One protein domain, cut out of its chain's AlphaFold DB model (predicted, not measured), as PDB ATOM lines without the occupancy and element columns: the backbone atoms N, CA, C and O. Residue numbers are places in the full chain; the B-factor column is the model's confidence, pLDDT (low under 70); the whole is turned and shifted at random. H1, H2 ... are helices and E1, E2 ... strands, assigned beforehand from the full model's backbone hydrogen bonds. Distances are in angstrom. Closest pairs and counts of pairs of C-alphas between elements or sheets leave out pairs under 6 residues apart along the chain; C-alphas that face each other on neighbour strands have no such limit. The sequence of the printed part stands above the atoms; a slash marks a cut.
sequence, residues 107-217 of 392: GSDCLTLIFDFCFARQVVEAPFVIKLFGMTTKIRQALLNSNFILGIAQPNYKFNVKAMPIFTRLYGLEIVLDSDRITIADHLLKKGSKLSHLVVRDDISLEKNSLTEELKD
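This is residues 107 to 217 of the 392 residues of the protein "Predicted protein" of Naegleria gruberi (UniProt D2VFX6). A small sheet of four short parallel strands lies midway along an elongated domain, with H4 over one face and H1 and H3 packed together at one end. H2 grazes the sheet, and H5 packs on H4. The printed part has 111 residues, with named elements in the order H1 E1 H2 H3 E2 E3 H4 E4 H5; the sheet runs E1 E2 E3 E4, and the class is mixed, helices and strands. It is compact, with a radius of gyration of the C-alphas of 13.8 A and spans of 44 by 28 by 24 A.

The strands are E1, residues 123 to 125, E2, 149 to 151, E3, 172 to 175, and E4, 197 to 201, 13.5 A long. H1 spans residues 108 to 119, 15.7 A, from C-alpha 108 at (-7.892, -52.822, -2.268). H2 is 126 to 133, H3 137 to 144, and H4 179 to 190, 16.5 A. H5, 213 to 217, ends with C-alpha 217 at (17.597, -32.987, -4.249).

Between the neighbour strands E1 and E2, N 124 and O 149 are within hydrogen-bond range at 2.8 A; between E2 and E3, N 150 and O 172 are within it at 2.9 A; and between E3 and E4, N 199 and O 173 are within it at 2.8 A. Two strand-helix-strand units, parallel neighbour strands with helices between, have right-handed crossovers: E1, H2 H3, E2 and E3, H4, E4. H4 is on the sheet over E3, along the strands at 5 degrees on the local plane, which is fitted to just 6 C-alphas; its height over the sheet is 10.3 A. H2 only grazes the sheet with residues 126 to 129. With residues 185 to 189 alone, H4 touches H5; their closest C-alphas, Asp 186 and Leu 215, are 6.7 A apart. H1 touches H3, closest at the C-alphas of Thr 112 and Ala 142, 4.4 A, at a steep tilt of 49 degrees, the same way. H2 and H3 touch only at the corner, closest at the C-alphas of Phe 133 and Arg 140, 4.8 A. Every O i to N i+4 pair is within hydrogen-bond range in H1, H2, H3, H4 and H5.

The two C-alphas farthest apart, those of Gly 107 and Leu 206, are 44.9 A apart. The printed part has no cut. The links E2 to E3, 20 residues, and E4 to H5, 11 residues, are long. Mean pLDDT of the printed part is 81.8, with residues 107 to 108, 155, 157, 203 and 206 to 208 under 70.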
ATOM      1  N   GLY A 107     -10.874 -56.387  -3.873       67.88
ATOM      2  CA  GLY A 107      -9.895 -56.045  -2.844       67.88
ATOM      3  C   GLY A 107      -9.254 -54.685  -3.135       67.88
ATOM      4  O   GLY A 107      -9.230 -54.235  -4.284       67.88
ATOM      5  N   SER A 108      -8.712 -54.033  -2.100       68.94
ATOM      6  CA  SER A 108      -7.892 -52.822  -2.268       68.94
ATOM      7  C   SER A 108      -6.801 -53.032  -3.314       68.94
ATOM      8  O   SER A 108      -6.544 -52.139  -4.109       68.94
ATOM      9  N   ASP A 109      -6.241 -54.239  -3.360       73.50
ATOM     10  CA  ASP A 109      -5.130 -54.602  -4.233       73.50
ATOM     11  C   ASP A 109      -5.557 -54.652  -5.703       73.50
ATOM     12  O   ASP A 109      -4.875 -54.102  -6.563       73.50
ATOM     13  N   CYS A 110      -6.732 -55.219  -6.000       78.94
ATOM     14  CA  CYS A 110      -7.281 -55.228  -7.358       78.94
ATOM     15  C   CYS A 110      -7.595 -53.810  -7.838       78.94
ATOM     16  O   CYS A 110      -7.314 -53.470  -8.985       78.94
ATOM     17  N   LEU A 111      -8.146 -52.963  -6.963       81.44
ATOM     18  CA  LEU A 111      -8.373 -51.559  -7.294       81.44
ATOM     19  C   LEU A 111      -7.052 -50.822  -7.499       81.44
ATOM     20  O   LEU A 111      -6.949 -50.084  -8.468       81.44
ATOM     21  N   THR A 112      -6.038 -51.039  -6.658       82.75
ATOM     22  CA  THR A 112      -4.700 -50.469  -6.872       82.75
ATOM     23  C   THR A 112      -4.150 -50.864  -8.234       82.75
ATOM     24  O   THR A 112      -3.692 -49.984  -8.944       82.75
ATOM     25  N   LEU A 113      -4.267 -52.131  -8.646       79.12
ATOM     26  CA  LEU A 113      -3.842 -52.569  -9.980       79.12
ATOM     27  C   LEU A 113      -4.620 -51.874 -11.103       79.12
ATOM     28  O   LEU A 113      -4.025 -51.465 -12.094       79.12
ATOM     29  N   ILE A 114      -5.937 -51.704 -10.946       80.56
ATOM     30  CA  ILE A 114      -6.768 -50.976 -11.915       80.56
ATOM     31  C   ILE A 114      -6.343 -49.508 -11.987       80.56
ATOM     32  O   ILE A 114      -6.178 -48.974 -13.077       80.56
ATOM     33  N   PHE A 115      -6.146 -48.847 -10.848       83.00
ATOM     34  CA  PHE A 115      -5.714 -47.454 -10.799       83.00
ATOM     35  C   PHE A 115      -4.291 -47.282 -11.329       83.00
ATOM     36  O   PHE A 115      -4.042 -46.333 -12.065       83.00
ATOM     37  N   ASP A 116      -3.385 -48.207 -11.018       79.38
ATOM     38  CA  ASP A 116      -2.047 -48.258 -11.598       79.38
ATOM     39  C   ASP A 116      -2.129 -48.437 -13.114       79.38
ATOM     40  O   ASP A 116      -1.400 -47.763 -13.821       79.38
ATOM     41  N   PHE A 117      -3.038 -49.264 -13.635       76.88
ATOM     42  CA  PHE A 117      -3.249 -49.406 -15.077       76.88
ATOM     43  C   PHE A 117      -3.838 -48.134 -15.709       76.88
ATOM     44  O   PHE A 117      -3.334 -47.649 -16.719       76.88
ATOM     45  N   CYS A 118      -4.893 -47.571 -15.117       75.81
ATOM     46  CA  CYS A 118      -5.603 -46.412 -15.658       75.81
ATOM     47  C   CYS A 118      -4.787 -45.121 -15.575       75.81
ATOM     48  O   CYS A 118      -4.850 -44.296 -16.483       75.81
ATOM     49  N   PHE A 119      -4.062 -44.921 -14.475       81.00
ATOM     50  CA  PHE A 119      -3.360 -43.678 -14.170       81.00
ATOM     51  C   PHE A 119      -1.849 -43.835 -14.158       81.00
ATOM     52  O   PHE A 119      -1.201 -42.915 -13.669       81.00
ATOM     53  N   ALA A 120      -1.293 -44.937 -14.679       76.00
ATOM     54  CA  ALA A 120       0.143 -45.222 -14.737       76.00
ATOM     55  C   ALA A 120       0.956 -43.962 -15.065       76.00
ATOM     56  O   ALA A 120       1.136 -43.620 -16.235       76.00
ATOM     57  N   ARG A 121       1.445 -43.258 -14.033       75.75
ATOM     58  CA  ARG A 121       2.220 -42.011 -14.176       75.75
ATOM     59  C   ARG A 121       1.497 -40.887 -14.944       75.75
ATOM     60  O   ARG A 121       2.141 -39.943 -15.386       75.75
ATOM     61  N   GLN A 122       0.175 -40.952 -15.084       78.94
ATOM     62  CA  GLN A 122      -0.629 -39.883 -15.665       78.94
ATOM     63  C   GLN A 122      -0.805 -38.731 -14.678       78.94
ATOM     64  O   GLN A 122      -0.799 -38.921 -13.458       78.94
ATOM     65  N   VAL A 123      -0.993 -37.530 -15.220       84.06
ATOM     66  CA  VAL A 123      -1.342 -36.353 -14.429       84.06
ATOM     67  C   VAL A 123      -2.816 -36.409 -14.053       84.06
ATOM     68  O   VAL A 123      -3.696 -36.403 -14.912       84.06
ATOM     69  N   VAL A 124      -3.081 -36.439 -12.751       87.06
ATOM     70  CA  VAL A 124      -4.417 -36.478 -12.172       87.06
ATOM     71  C   VAL A 124      -4.618 -35.232 -11.320       87.06
ATOM     72  O   VAL A 124      -3.951 -35.030 -10.306       87.06
ATOM     73  N   GLU A 125      -5.557 -34.391 -11.735       86.06
ATOM     74  CA  GLU A 125      -5.863 -33.119 -11.081       86.06
ATOM     75  C   GLU A 125      -6.332 -33.317  -9.634       86.06
ATOM     76  O   GLU A 125      -7.212 -34.134  -9.338       86.06
ATOM     77  N   ALA A 126      -5.790 -32.527  -8.711       86.50
ATOM     78  CA  ALA A 126      -6.079 -32.653  -7.288       86.50
ATOM     79  C   ALA A 126      -7.568 -32.590  -6.902       86.50
ATOM     80  O   ALA A 126      -7.975 -33.392  -6.054       86.50
ATOM     81  N   PRO A 127      -8.418 -31.726  -7.502       82.56
ATOM     82  CA  PRO A 127      -9.855 -31.752  -7.234       82.56
ATOM     83  C   PRO A 127     -10.491 -33.119  -7.515       82.56
ATOM     84  O   PRO A 127     -11.387 -33.554  -6.789       82.56
ATOM     85  N   PHE A 128     -10.019 -33.818  -8.550       84.06
ATOM     86  CA  PHE A 128     -10.503 -35.149  -8.895       84.06
ATOM     87  C   PHE A 128     -10.010 -36.200  -7.897       84.06
ATOM     88  O   PHE A 128     -10.808 -37.015  -7.433       84.06
ATOM     89  N   VAL A 129      -8.742 -36.128  -7.478       85.75
ATOM     90  CA  VAL A 129      -8.199 -37.009  -6.429       85.75
ATOM     91  C   VAL A 129      -8.986 -36.858  -5.129       85.75
ATOM     92  O   VAL A 129      -9.404 -37.859  -4.556       85.75
ATOM     93  N   ILE A 130      -9.259 -35.624  -4.693       84.00
ATOM     94  CA  ILE A 130     -10.050 -35.341  -3.483       84.00
ATOM     95  C   ILE A 130     -11.448 -35.951  -3.592       84.00
ATOM     96  O   ILE A 130     -11.932 -36.574  -2.645       84.00
ATOM     97  N   LYS A 131     -12.082 -35.816  -4.761       81.69
ATOM     98  CA  LYS A 131     -13.397 -36.399  -5.027       81.69
ATOM     99  C   LYS A 131     -13.375 -37.923  -4.901       81.69
ATOM    100  O   LYS A 131     -14.213 -38.471  -4.192       81.69
ATOM    101  N   LEU A 132     -12.411 -38.598  -5.533       83.31
ATOM    102  CA  LEU A 132     -12.267 -40.054  -5.438       83.31
ATOM    103  C   LEU A 132     -11.971 -40.515  -4.000       83.31
ATOM    104  O   LEU A 132     -12.533 -41.503  -3.530       83.31
ATOM    105  N   PHE A 133     -11.142 -39.768  -3.269       83.00
ATOM    106  CA  PHE A 133     -10.765 -40.069  -1.885       83.00
ATOM    107  C   PHE A 133     -11.958 -40.079  -0.910       83.00
ATOM    108  O   PHE A 133     -11.924 -40.744   0.135       83.00
ATOM    109  N   GLY A 134     -13.009 -39.324  -1.250       79.06
ATOM    110  CA  GLY A 134     -14.262 -39.236  -0.505       79.06
ATOM    111  C   GLY A 134     -15.282 -40.335  -0.820       79.06
ATOM    112  O   GLY A 134     -16.287 -40.404  -0.121       79.06
ATOM    113  N   MET A 135     -15.058 -41.184  -1.833       81.19
ATOM    114  CA  MET A 135     -16.070 -42.148  -2.293       81.19
ATOM    115  C   MET A 135     -16.198 -43.371  -1.381       81.19
ATOM    116  O   MET A 135     -17.270 -43.620  -0.838       81.19
ATOM    117  N   THR A 136     -15.123 -44.144  -1.203       83.44
ATOM    118  CA  THR A 136     -15.115 -45.342  -0.343       83.44
ATOM    119  C   THR A 136     -13.753 -45.533   0.320       83.44
ATOM    120  O   THR A 136     -12.735 -45.012  -0.141       83.44
ATOM    121  N   THR A 137     -13.709 -46.316   1.401       82.31
ATOM    122  CA  THR A 137     -12.457 -46.691   2.080       82.31
ATOM    123  C   THR A 137     -11.532 -47.513   1.183       82.31
ATOM    124  O   THR A 137     -10.323 -47.291   1.210       82.31
ATOM    125  N   LYS A 138     -12.081 -48.399   0.340       81.19
ATOM    126  CA  LYS A 138     -11.310 -49.205  -0.620       81.19
ATOM    127  C   LYS A 138     -10.673 -48.353  -1.719       81.19
ATOM    128  O   LYS A 138      -9.477 -48.477  -1.959       81.19
ATOM    129  N   ILE A 139     -11.429 -47.434  -2.329       85.06
ATOM    130  CA  ILE A 139     -10.893 -46.492  -3.333       85.06
ATOM    131  C   ILE A 139      -9.822 -45.600  -2.702       85.06
ATOM    132  O   ILE A 139      -8.769 -45.373  -3.292       85.06
ATOM    133  N   ARG A 140     -10.061 -45.131  -1.473       86.44
ATOM    134  CA  ARG A 140      -9.084 -44.354  -0.712       86.44
ATOM    135  C   ARG A 140      -7.769 -45.112  -0.542       86.44
ATOM    136  O   ARG A 140      -6.717 -44.574  -0.870       86.44
ATOM    137  N   GLN A 141      -7.825 -46.342  -0.034       85.88
ATOM    138  CA  GLN A 141      -6.640 -47.189   0.135       85.88
ATOM    139  C   GLN A 141      -5.943 -47.452  -1.199       85.88
ATOM    140  O   GLN A 141      -4.716 -47.391  -1.257       85.88
ATOM    141  N   ALA A 142      -6.709 -47.677  -2.267       86.94
ATOM    142  CA  ALA A 142      -6.149 -47.895  -3.588       86.94
ATOM    143  C   ALA A 142      -5.357 -46.673  -4.075       86.94
ATOM    144  O   ALA A 142      -4.189 -46.807  -4.435       86.94
ATOM    145  N   LEU A 143      -5.941 -45.473  -3.983       87.38
ATOM    146  CA  LEU A 143      -5.289 -44.218  -4.368       87.38
ATOM    147  C   LEU A 143      -4.010 -43.930  -3.583       87.38
ATOM    148  O   LEU A 143      -3.034 -43.462  -4.160       87.38
ATOM    149  N   LEU A 144      -3.986 -44.217  -2.278       88.19
ATOM    150  CA  LEU A 144      -2.789 -44.022  -1.450       88.19
ATOM    151  C   LEU A 144      -1.601 -44.885  -1.894       88.19
ATOM    152  O   LEU A 144      -0.458 -44.541  -1.580       88.19
ATOM    153  N   ASN A 145      -1.885 -45.976  -2.607       85.38
ATOM    154  CA  ASN A 145      -0.932 -46.973  -3.081       85.38
ATOM    155  C   ASN A 145      -0.799 -47.010  -4.613       85.38
ATOM    156  O   ASN A 145      -0.131 -47.906  -5.120       85.38
ATOM    157  N   SER A 146      -1.415 -46.080  -5.347       86.38
ATOM    158  CA  SER A 146      -1.336 -46.028  -6.814       86.38
ATOM    159  C   SER A 146      -0.284 -45.020  -7.275       86.38
ATOM    160  O   SER A 146      -0.077 -43.991  -6.628       86.38
ATOM    161  N   ASN A 147       0.353 -45.294  -8.411       86.00
ATOM    162  CA  ASN A 147       1.378 -44.441  -9.004       86.00
ATOM    163  C   ASN A 147       0.762 -43.455 -10.003       86.00
ATOM    164  O   ASN A 147       0.461 -43.811 -11.142       86.00
ATOM    165  N   PHE A 148       0.641 -42.193  -9.607       86.88
ATOM    166  CA  PHE A 148       0.172 -41.112 -10.477       86.88
ATOM    167  C   PHE A 148       0.927 -39.809 -10.191       86.88
ATOM    168  O   PHE A 148       1.616 -39.686  -9.172       86.88
ATOM    169  N   ILE A 149       0.809 -38.834 -11.091       88.75
ATOM    170  CA  ILE A 149       1.326 -37.475 -10.915       88.75
ATOM    171  C   ILE A 149       0.178 -36.598 -10.418       88.75
ATOM    172  O   ILE A 149      -0.854 -36.504 -11.073       88.75
ATOM    173  N   LEU A 150       0.322 -35.952  -9.265       90.50
ATOM    174  CA  LEU A 150      -0.730 -35.086  -8.730       90.50
ATOM    175  C   LEU A 150      -0.649 -33.688  -9.361       90.50
ATOM    176  O   LEU A 150       0.331 -32.967  -9.172       90.50
ATOM    177  N   GLY A 151      -1.703 -33.298 -10.077       90.31
ATOM    178  CA  GLY A 151      -1.849 -31.972 -10.671       90.31
ATOM    179  C   GLY A 151      -2.271 -30.925  -9.647       90.31
ATOM    180  O   GLY A 151      -3.367 -30.997  -9.090       90.31
ATOM    181  N   ILE A 152      -1.395 -29.953  -9.383       89.88
ATOM    182  CA  ILE A 152      -1.669 -28.791  -8.520       89.88
ATOM    183  C   ILE A 152      -1.379 -27.462  -9.225       89.88
ATOM    184  O   ILE A 152      -1.339 -26.421  -8.576       89.88
ATOM    185  N   ALA A 153      -1.190 -27.478 -10.543       84.50
ATOM    186  CA  ALA A 153      -0.784 -26.324 -11.337       84.50
ATOM    187  C   ALA A 153      -1.842 -25.210 -11.453       84.50
ATOM    188  O   ALA A 153      -1.517 -24.102 -11.861       84.50
ATOM    189  N   GLN A 154      -3.106 -25.452 -11.105       80.31
ATOM    190  CA  GLN A 154      -4.150 -24.433 -11.245       80.31
ATOM    191  C   GLN A 154      -4.025 -23.335 -10.171       80.31
ATOM    192  O   GLN A 154      -4.311 -23.618  -9.005       80.31
ATOM    193  N   PRO A 155      -3.711 -22.068 -10.516       69.56
ATOM    194  CA  PRO A 155      -3.415 -21.019  -9.531       69.56
ATOM    195  C   PRO A 155      -4.616 -20.681  -8.646       69.56
ATOM    196  O   PRO A 155      -4.469 -20.429  -7.455       69.56
ATOM    197  N   ASN A 156      -5.824 -20.762  -9.205       71.00
ATOM    198  CA  ASN A 156      -7.060 -20.391  -8.515       71.00
ATOM    199  C   ASN A 156      -7.558 -21.454  -7.523       71.00
ATOM    200  O   ASN A 156      -8.527 -21.219  -6.799       71.00
ATOM    201  N   TYR A 157      -6.933 -22.634  -7.478       69.94
ATOM    202  CA  TYR A 157      -7.383 -23.710  -6.607       69.94
ATOM    203  C   TYR A 157      -6.750 -23.594  -5.214       69.94
ATOM    204  O   TYR A 157      -5.564 -23.883  -5.031       69.94
ATOM    205  N   LYS A 158      -7.537 -23.172  -4.214       73.12
ATOM    206  CA  LYS A 158      -7.081 -23.092  -2.817       73.12
ATOM    207  C   LYS A 158      -6.846 -24.492  -2.258       73.12
ATOM    208  O   LYS A 158      -7.780 -25.275  -2.100       73.12
ATOM    209  N   PHE A 159      -5.594 -24.788  -1.932       73.38
ATOM    210  CA  PHE A 159      -5.184 -26.088  -1.421       73.38
ATOM    211  C   PHE A 159      -5.144 -26.088   0.105       73.38
ATOM    212  O   PHE A 159      -4.394 -25.324   0.710       73.38
ATOM    213  N   ASN A 160      -5.900 -26.978   0.748       78.19
ATOM    214  CA  ASN A 160      -5.733 -27.215   2.180       78.19
ATOM    215  C   ASN A 160      -4.656 -28.281   2.408       78.19
ATOM    216  O   ASN A 160      -4.929 -29.480   2.459       78.19
ATOM    217  N   VAL A 161      -3.417 -27.827   2.574       71.69
ATOM    218  CA  VAL A 161      -2.235 -28.689   2.714       71.69
ATOM    219  C   VAL A 161      -2.300 -29.600   3.952       71.69
ATOM    220  O   VAL A 161      -1.817 -30.740   3.944       71.69
ATOM    221  N   LYS A 162      -2.966 -29.136   5.020       72.62
ATOM    222  CA  LYS A 162      -3.167 -29.924   6.243       72.62
ATOM    223  C   LYS A 162      -4.090 -31.114   5.994       72.62
ATOM    224  O   LYS A 162      -3.783 -32.206   6.465       72.62
ATOM    225  N   ALA A 163      -5.144 -30.918   5.200       76.06
ATOM    226  CA  ALA A 163      -6.132 -31.946   4.872       76.06
ATOM    227  C   ALA A 163      -5.644 -32.988   3.848       76.06
ATOM    228  O   ALA A 163      -6.300 -34.012   3.673       76.06
ATOM    229  N   MET A 164      -4.505 -32.761   3.181       75.06
ATOM    230  CA  MET A 164      -3.988 -33.723   2.205       75.06
ATOM    231  C   MET A 164      -3.480 -35.004   2.871       75.06
ATOM    232  O   MET A 164      -2.743 -34.926   3.863       75.06
ATOM    233  N   PRO A 165      -3.824 -36.180   2.322       77.00
ATOM    234  CA  PRO A 165      -3.358 -37.446   2.854       77.00
ATOM    235  C   PRO A 165      -1.881 -37.687   2.518       77.00
ATOM    236  O   PRO A 165      -1.288 -37.009   1.678       77.00
ATOM    237  N   ILE A 166      -1.284 -38.669   3.193       83.25
ATOM    238  CA  ILE A 166       0.079 -39.126   2.912       83.25
ATOM    239  C   ILE A 166       0.012 -40.163   1.799       83.25
ATOM    240  O   ILE A 166      -0.456 -41.275   2.025       83.25
ATOM    241  N   PHE A 167       0.487 -39.820   0.610       84.31
ATOM    242  CA  PHE A 167       0.540 -40.766  -0.497       84.31
ATOM    243  C   PHE A 167       1.823 -41.595  -0.419       84.31
ATOM    244  O   PHE A 167       2.926 -41.062  -0.528       84.31
ATOM    245  N   THR A 168       1.690 -42.911  -0.270       82.19
ATOM    246  CA  THR A 168       2.855 -43.802  -0.139       82.19
ATOM    247  C   THR A 168       3.579 -44.032  -1.470       82.19
ATOM    248  O   THR A 168       4.782 -44.300  -1.477       82.19
ATOM    249  N   ARG A 169       2.862 -43.888  -2.596       83.62
ATOM    250  CA  ARG A 169       3.361 -44.121  -3.963       83.62
ATOM    251  C   ARG A 169       3.113 -42.966  -4.942       83.62
ATOM    252  O   ARG A 169       3.089 -43.169  -6.151       83.62
ATOM    253  N   LEU A 170       2.941 -41.741  -4.443       87.56
ATOM    254  CA  LEU A 170       2.807 -40.575  -5.321       87.56
ATOM    255  C   LEU A 170       4.066 -40.407  -6.176       87.56
ATOM    256  O   LEU A 170       5.138 -40.145  -5.641       87.56
ATOM    257  N   TYR A 171       3.922 -40.552  -7.492       87.00
ATOM    258  CA  TYR A 171       5.043 -40.625  -8.427       87.00
ATOM    259  C   TYR A 171       5.686 -39.253  -8.658       87.00
ATOM    260  O   TYR A 171       6.915 -39.115  -8.676       87.00
ATOM    261  N   GLY A 172       4.853 -38.218  -8.784       90.31
ATOM    262  CA  GLY A 172       5.308 -36.862  -9.055       90.31
ATOM    263  C   GLY A 172       4.242 -35.794  -8.858       90.31
ATOM    264  O   GLY A 172       3.124 -36.087  -8.433       90.31
ATOM    265  N   LEU A 173       4.597 -34.553  -9.193       91.50
ATOM    266  CA  LEU A 173       3.696 -33.397  -9.172       91.50
ATOM    267  C   LEU A 173       3.700 -32.663 -10.514       91.50
ATOM    268  O   LEU A 173       4.751 -32.523 -11.133       91.50
ATOM    269  N   GLU A 174       2.549 -32.128 -10.917       90.25
ATOM    270  CA  GLU A 174       2.472 -31.058 -11.916       90.25
ATOM    271  C   GLU A 174       2.211 -29.730 -11.199       90.25
ATOM    272  O   GLU A 174       1.202 -29.579 -10.506       90.25
ATOM    273  N   ILE A 175       3.121 -28.765 -11.361       88.25
ATOM    274  CA  ILE A 175       3.088 -27.484 -10.648       88.25
ATOM    275  C   ILE A 175       3.304 -26.290 -11.576       88.25
ATOM    276  O   ILE A 175       3.847 -26.398 -12.676       88.25
ATOM    277  N   VAL A 176       2.951 -25.122 -11.054       86.69
ATOM    278  CA  VAL A 176       3.402 -23.812 -11.528       86.69
ATOM    279  C   VAL A 176       4.435 -23.277 -10.536       86.69
ATOM    280  O   VAL A 176       4.383 -23.620  -9.358       86.69
ATOM    281  N   LEU A 177       5.386 -22.460 -10.994       82.94
ATOM    282  CA  LEU A 177       6.458 -21.909 -10.152       82.94
ATOM    283  C   LEU A 177       6.026 -20.650  -9.373       82.94
ATOM    284  O   LEU A 177       6.694 -19.615  -9.412       82.94
ATOM    285  N   ASP A 178       4.911 -20.745  -8.651       85.31
ATOM    286  CA  ASP A 178       4.471 -19.741  -7.674       85.31
ATOM    287  C   ASP A 178       4.792 -20.182  -6.231       85.31
ATOM    288  O   ASP A 178       5.098 -21.352  -5.968       85.31
ATOM    289  N   SER A 179       4.765 -19.239  -5.283       84.00
ATOM    290  CA  SER A 179       5.126 -19.511  -3.884       84.00
ATOM    291  C   SER A 179       4.217 -20.551  -3.224       84.00
ATOM    292  O   SER A 179       4.678 -21.364  -2.418       84.00
ATOM    293  N   ASP A 180       2.933 -20.555  -3.576       86.19
ATOM    294  CA  ASP A 180       1.927 -21.414  -2.958       86.19
ATOM    295  C   ASP A 180       2.112 -22.873  -3.392       86.19
ATOM    296  O   ASP A 180       2.125 -23.777  -2.551       86.19
ATOM    297  N   ARG A 181       2.317 -23.131  -4.691       88.69
ATOM    298  CA  ARG A 181       2.521 -24.491  -5.222       88.69
ATOM    299  C   ARG A 181       3.844 -25.085  -4.781       88.69
ATOM    300  O   ARG A 181       3.876 -26.274  -4.463       88.69
ATOM    301  N   ILE A 182       4.894 -24.273  -4.686       88.88
ATOM    302  CA  ILE A 182       6.181 -24.714  -4.136       88.88
ATOM    303  C   ILE A 182       6.013 -25.116  -2.663       88.88
ATOM    304  O   ILE A 182       6.413 -26.214  -2.280       88.88
ATOM    305  N   THR A 183       5.315 -24.302  -1.863       88.44
ATOM    306  CA  THR A 183       5.042 -24.613  -0.448       88.44
ATOM    307  C   THR A 183       4.233 -25.905  -0.283       88.44
ATOM    308  O   THR A 183       4.499 -26.712   0.613       88.44
ATOM    309  N   ILE A 184       3.244 -26.139  -1.152       88.25
ATOM    310  CA  ILE A 184       2.463 -27.385  -1.160       88.25
ATOM    311  C   ILE A 184       3.359 -28.583  -1.496       88.25
ATOM    312  O   ILE A 184       3.269 -29.612  -0.822       88.25
ATOM    313  N   ALA A 185       4.221 -28.455  -2.505       89.19
ATOM    314  CA  ALA A 185       5.140 -29.509  -2.916       89.19
ATOM    315  C   ALA A 185       6.110 -29.895  -1.783       89.19
ATOM    316  O   ALA A 185       6.216 -31.079  -1.450       89.19
ATOM    317  N   ASP A 186       6.719 -28.911  -1.114       88.81
ATOM    318  CA  ASP A 186       7.573 -29.134   0.062       88.81
ATOM    319  C   ASP A 186       6.822 -29.846   1.190       88.81
ATOM    320  O   ASP A 186       7.330 -30.757   1.843       88.81
ATOM    321  N   HIS A 187       5.577 -29.451   1.445       87.06
ATOM    322  CA  HIS A 187       4.795 -30.069   2.503       87.06
ATOM    323  C   HIS A 187       4.424 -31.525   2.178       87.06
ATOM    324  O   HIS A 187       4.395 -32.371   3.075       87.06
ATOM    325  N   LEU A 188       4.138 -31.850   0.913       86.19
ATOM    326  CA  LEU A 188       3.899 -33.233   0.483       86.19
ATOM    327  C   LEU A 188       5.155 -34.098   0.647       86.19
ATOM    328  O   LEU A 188       5.043 -35.249   1.083       86.19
ATOM    329  N   LEU A 189       6.338 -33.536   0.379       83.81
ATOM    330  CA  LEU A 189       7.625 -34.180   0.645       83.81
ATOM    331  C   LEU A 189       7.852 -34.444   2.133       83.81
ATOM    332  O   LEU A 189       8.195 -35.565   2.511       83.81
ATOM    333  N   LYS A 190       7.625 -33.439   2.985       84.50
ATOM    334  CA  LYS A 190       7.784 -33.551   4.446       84.50
ATOM    335  C   LYS A 190       6.831 -34.566   5.070       84.50
ATOM    336  O   LYS A 190       7.163 -35.192   6.069       84.50
ATOM    337  N   LYS A 191       5.666 -34.777   4.452       80.44
ATOM    338  CA  LYS A 191       4.699 -35.817   4.833       80.44
ATOM    339  C   LYS A 191       5.126 -37.247   4.460       80.44
ATOM    340  O   LYS A 191       4.394 -38.177   4.779       80.44
ATOM    341  N   GLY A 192       6.282 -37.439   3.821       72.31
ATOM    342  CA  GLY A 192       6.829 -38.760   3.491       72.31
ATOM    343  C   GLY A 192       6.476 -39.271   2.092       72.31
ATOM    344  O   GLY A 192       6.703 -40.444   1.800       72.31
ATOM    345  N   SER A 193       5.940 -38.415   1.216       78.88
ATOM    346  CA  SER A 193       5.647 -38.799  -0.170       78.88
ATOM    347  C   SER A 193       6.945 -38.986  -0.962       78.88
ATOM    348  O   SER A 193       7.831 -38.129  -0.929       78.88
ATOM    349  N   LYS A 194       7.052 -40.085  -1.715       76.19
ATOM    350  CA  LYS A 194       8.210 -40.385  -2.575       76.19
ATOM    351  C   LYS A 194       8.091 -39.704  -3.943       76.19
ATOM    352  O   LYS A 194       7.915 -40.371  -4.956       76.19
ATOM    353  N   LEU A 195       8.211 -38.380  -3.974       83.00
ATOM    354  CA  LEU A 195       8.217 -37.644  -5.240       83.00
ATOM    355  C   LEU A 195       9.532 -37.875  -5.980       83.00
ATOM    356  O   LEU A 195      10.601 -37.610  -5.441       83.00
ATOM    357  N   SER A 196       9.439 -38.340  -7.219       83.44
ATOM    358  CA  SER A 196      10.599 -38.535  -8.099       83.44
ATOM    359  C   SER A 196      10.477 -37.764  -9.411       83.44
ATOM    360  O   SER A 196      11.488 -37.526 -10.069       83.44
ATOM    361  N   HIS A 197       9.257 -37.354  -9.770       87.12
ATOM    362  CA  HIS A 197       8.937 -36.711 -11.038       87.12
ATOM    363  C   HIS A 197       8.319 -35.328 -10.835       87.12
ATOM    364  O   HIS A 197       7.500 -35.122  -9.935       87.12
ATOM    365  N   LEU A 198       8.687 -34.386 -11.700       88.25
ATOM    366  CA  LEU A 198       8.118 -33.044 -11.727       88.25
ATOM    367  C   LEU A 198       7.714 -32.651 -13.152       88.25
ATOM    368  O   LEU A 198       8.486 -32.786 -14.102       88.25
ATOM    369  N   VAL A 199       6.506 -32.114 -13.280       86.31
ATOM    370  CA  VAL A 199       6.003 -31.434 -14.474       86.31
ATOM    371  C   VAL A 199       5.841 -29.955 -14.133       86.31
ATOM    372  O   VAL A 199       5.256 -29.611 -13.106       86.31
ATOM    373  N   VAL A 200       6.375 -29.071 -14.975       83.06
ATOM    374  CA  VAL A 200       6.408 -27.627 -14.715       83.06
ATOM    375  C   VAL A 200       5.665 -26.875 -15.818       83.06
ATOM    376  O   VAL A 200       6.049 -26.909 -16.991       83.06
ATOM    377  N   ARG A 201       4.612 -26.157 -15.422       78.06
ATOM    378  CA  ARG A 201       3.712 -25.393 -16.295       78.06
ATOM    379  C   ARG A 201       4.024 -23.901 -16.249       78.06
ATOM    380  O   ARG A 201       3.399 -23.127 -15.530       78.06
ATOM    381  N   ASP A 202       5.007 -23.487 -17.039       73.25
ATOM    382  CA  ASP A 202       5.416 -22.076 -17.171       73.25
ATOM    383  C   ASP A 202       4.479 -21.276 -18.099       73.25
ATOM    384  O   ASP A 202       4.622 -20.071 -18.277       73.25
ATOM    385  N   ASP A 203       3.506 -21.944 -18.724       68.50
ATOM    386  CA  ASP A 203       2.459 -21.329 -19.541       68.50
ATOM    387  C   ASP A 203       1.305 -20.728 -18.722       68.50
ATOM    388  O   ASP A 203       0.499 -19.988 -19.284       68.50
ATOM    389  N   ILE A 204       1.214 -21.041 -17.424       74.00
ATOM    390  CA  ILE A 204       0.061 -20.695 -16.578       74.00
ATOM    391  C   ILE A 204       0.314 -19.458 -15.705       74.00
ATOM    392  O   ILE A 204      -0.595 -18.642 -15.549       74.00
ATOM    393  N   SER A 205       1.517 -19.286 -15.149       70.88
ATOM    394  CA  SER A 205       1.878 -18.100 -14.356       70.88
ATOM    395  C   SER A 205       3.092 -17.389 -14.929       70.88
ATOM    396  O   SER A 205       3.971 -17.997 -15.530       70.88
ATOM    397  N   LEU A 206       3.120 -16.073 -14.728       66.88
ATOM    398  CA  LEU A 206       4.258 -15.213 -15.045       66.88
ATOM    399  C   LEU A 206       5.205 -15.036 -13.852       66.88
ATOM    400  O   LEU A 206       6.292 -14.479 -14.030       66.88
ATOM    401  N   GLU A 207       4.793 -15.469 -12.658       69.56
ATOM    402  CA  GLU A 207       5.653 -15.479 -11.479       69.56
ATOM    403  C   GLU A 207       6.809 -16.456 -11.668       69.56
ATOM    404  O   GLU A 207       6.670 -17.523 -12.265       69.56
ATOM    405  N   LYS A 208       7.979 -16.056 -11.169       69.50
ATOM    406  CA  LYS A 208       9.225 -16.799 -11.341       69.50
ATOM    407  C   LYS A 208       9.851 -17.046  -9.987       69.50
ATOM    408  O   LYS A 208      10.735 -16.304  -9.567       69.50
ATOM    409  N   ASN A 209       9.390 -18.093  -9.317       76.12
ATOM    410  CA  ASN A 209      10.049 -18.586  -8.120       76.12
ATOM    411  C   ASN A 209      10.978 -19.751  -8.463       76.12
ATOM    412  O   ASN A 209      10.744 -20.522  -9.395       76.12
ATOM    413  N   SER A 210      12.070 -19.857  -7.713       77.75
ATOM    414  CA  SER A 210      12.960 -21.011  -7.806       77.75
ATOM    415  C   SER A 210      12.432 -22.130  -6.919       77.75
ATOM    416  O   SER A 210      11.891 -21.869  -5.848       77.75
ATOM    417  N   LEU A 211      12.619 -23.374  -7.353       84.69
ATOM    418  CA  LEU A 211      12.355 -24.534  -6.505       84.69
ATOM    419  C   LEU A 211      13.271 -24.507  -5.278       84.69
ATOM    420  O   LEU A 211      14.395 -23.999  -5.346       84.69
ATOM    421  N   THR A 212      12.796 -25.070  -4.174       87.88
ATOM    422  CA  THR A 212      13.599 -25.263  -2.965       87.88
ATOM    423  C   THR A 212      14.689 -26.306  -3.197       87.88
ATOM    424  O   THR A 212      14.563 -27.176  -4.063       87.88
ATOM    425  N   GLU A 213      15.760 -26.247  -2.407       87.00
ATOM    426  CA  GLU A 213      16.826 -27.257  -2.462       87.00
ATOM    427  C   GLU A 213      16.288 -28.656  -2.121       87.00
ATOM    428  O   GLU A 213      16.633 -29.624  -2.791       87.00
ATOM    429  N   GLU A 214      15.336 -28.760  -1.183       85.19
ATOM    430  CA  GLU A 214      14.697 -30.041  -0.847       85.19
ATOM    431  C   GLU A 214      14.010 -30.685  -2.065       85.19
ATOM    432  O   GLU A 214      14.131 -31.893  -2.283       85.19
ATOM    433  N   LEU A 215      13.307 -29.891  -2.884       86.12
ATOM    434  CA  LEU A 215      12.713 -30.374  -4.131       86.12
ATOM    435  C   LEU A 215      13.793 -30.765  -5.148       86.12
ATOM    436  O   LEU A 215      13.708 -31.838  -5.742       86.12
ATOM    437  N   LYS A 216      14.827 -29.940  -5.338       86.38
ATOM    438  CA  LYS A 216      15.910 -30.218  -6.303       86.38
ATOM    439  C   LYS A 216      16.696 -31.491  -5.978       86.38
ATOM    440  O   LYS A 216      17.129 -32.194  -6.891       86.38
ATOM    441  N   ASP A 217      16.858 -31.805  -4.698       84.38
ATOM    442  CA  ASP A 217      17.597 -32.987  -4.249       84.38
ATOM    443  C   ASP A 217      16.785 -34.287  -4.354       84.38
ATOM    444  O   ASP A 217      17.368 -35.364  -4.465       84.38
TER     445      ASP A 217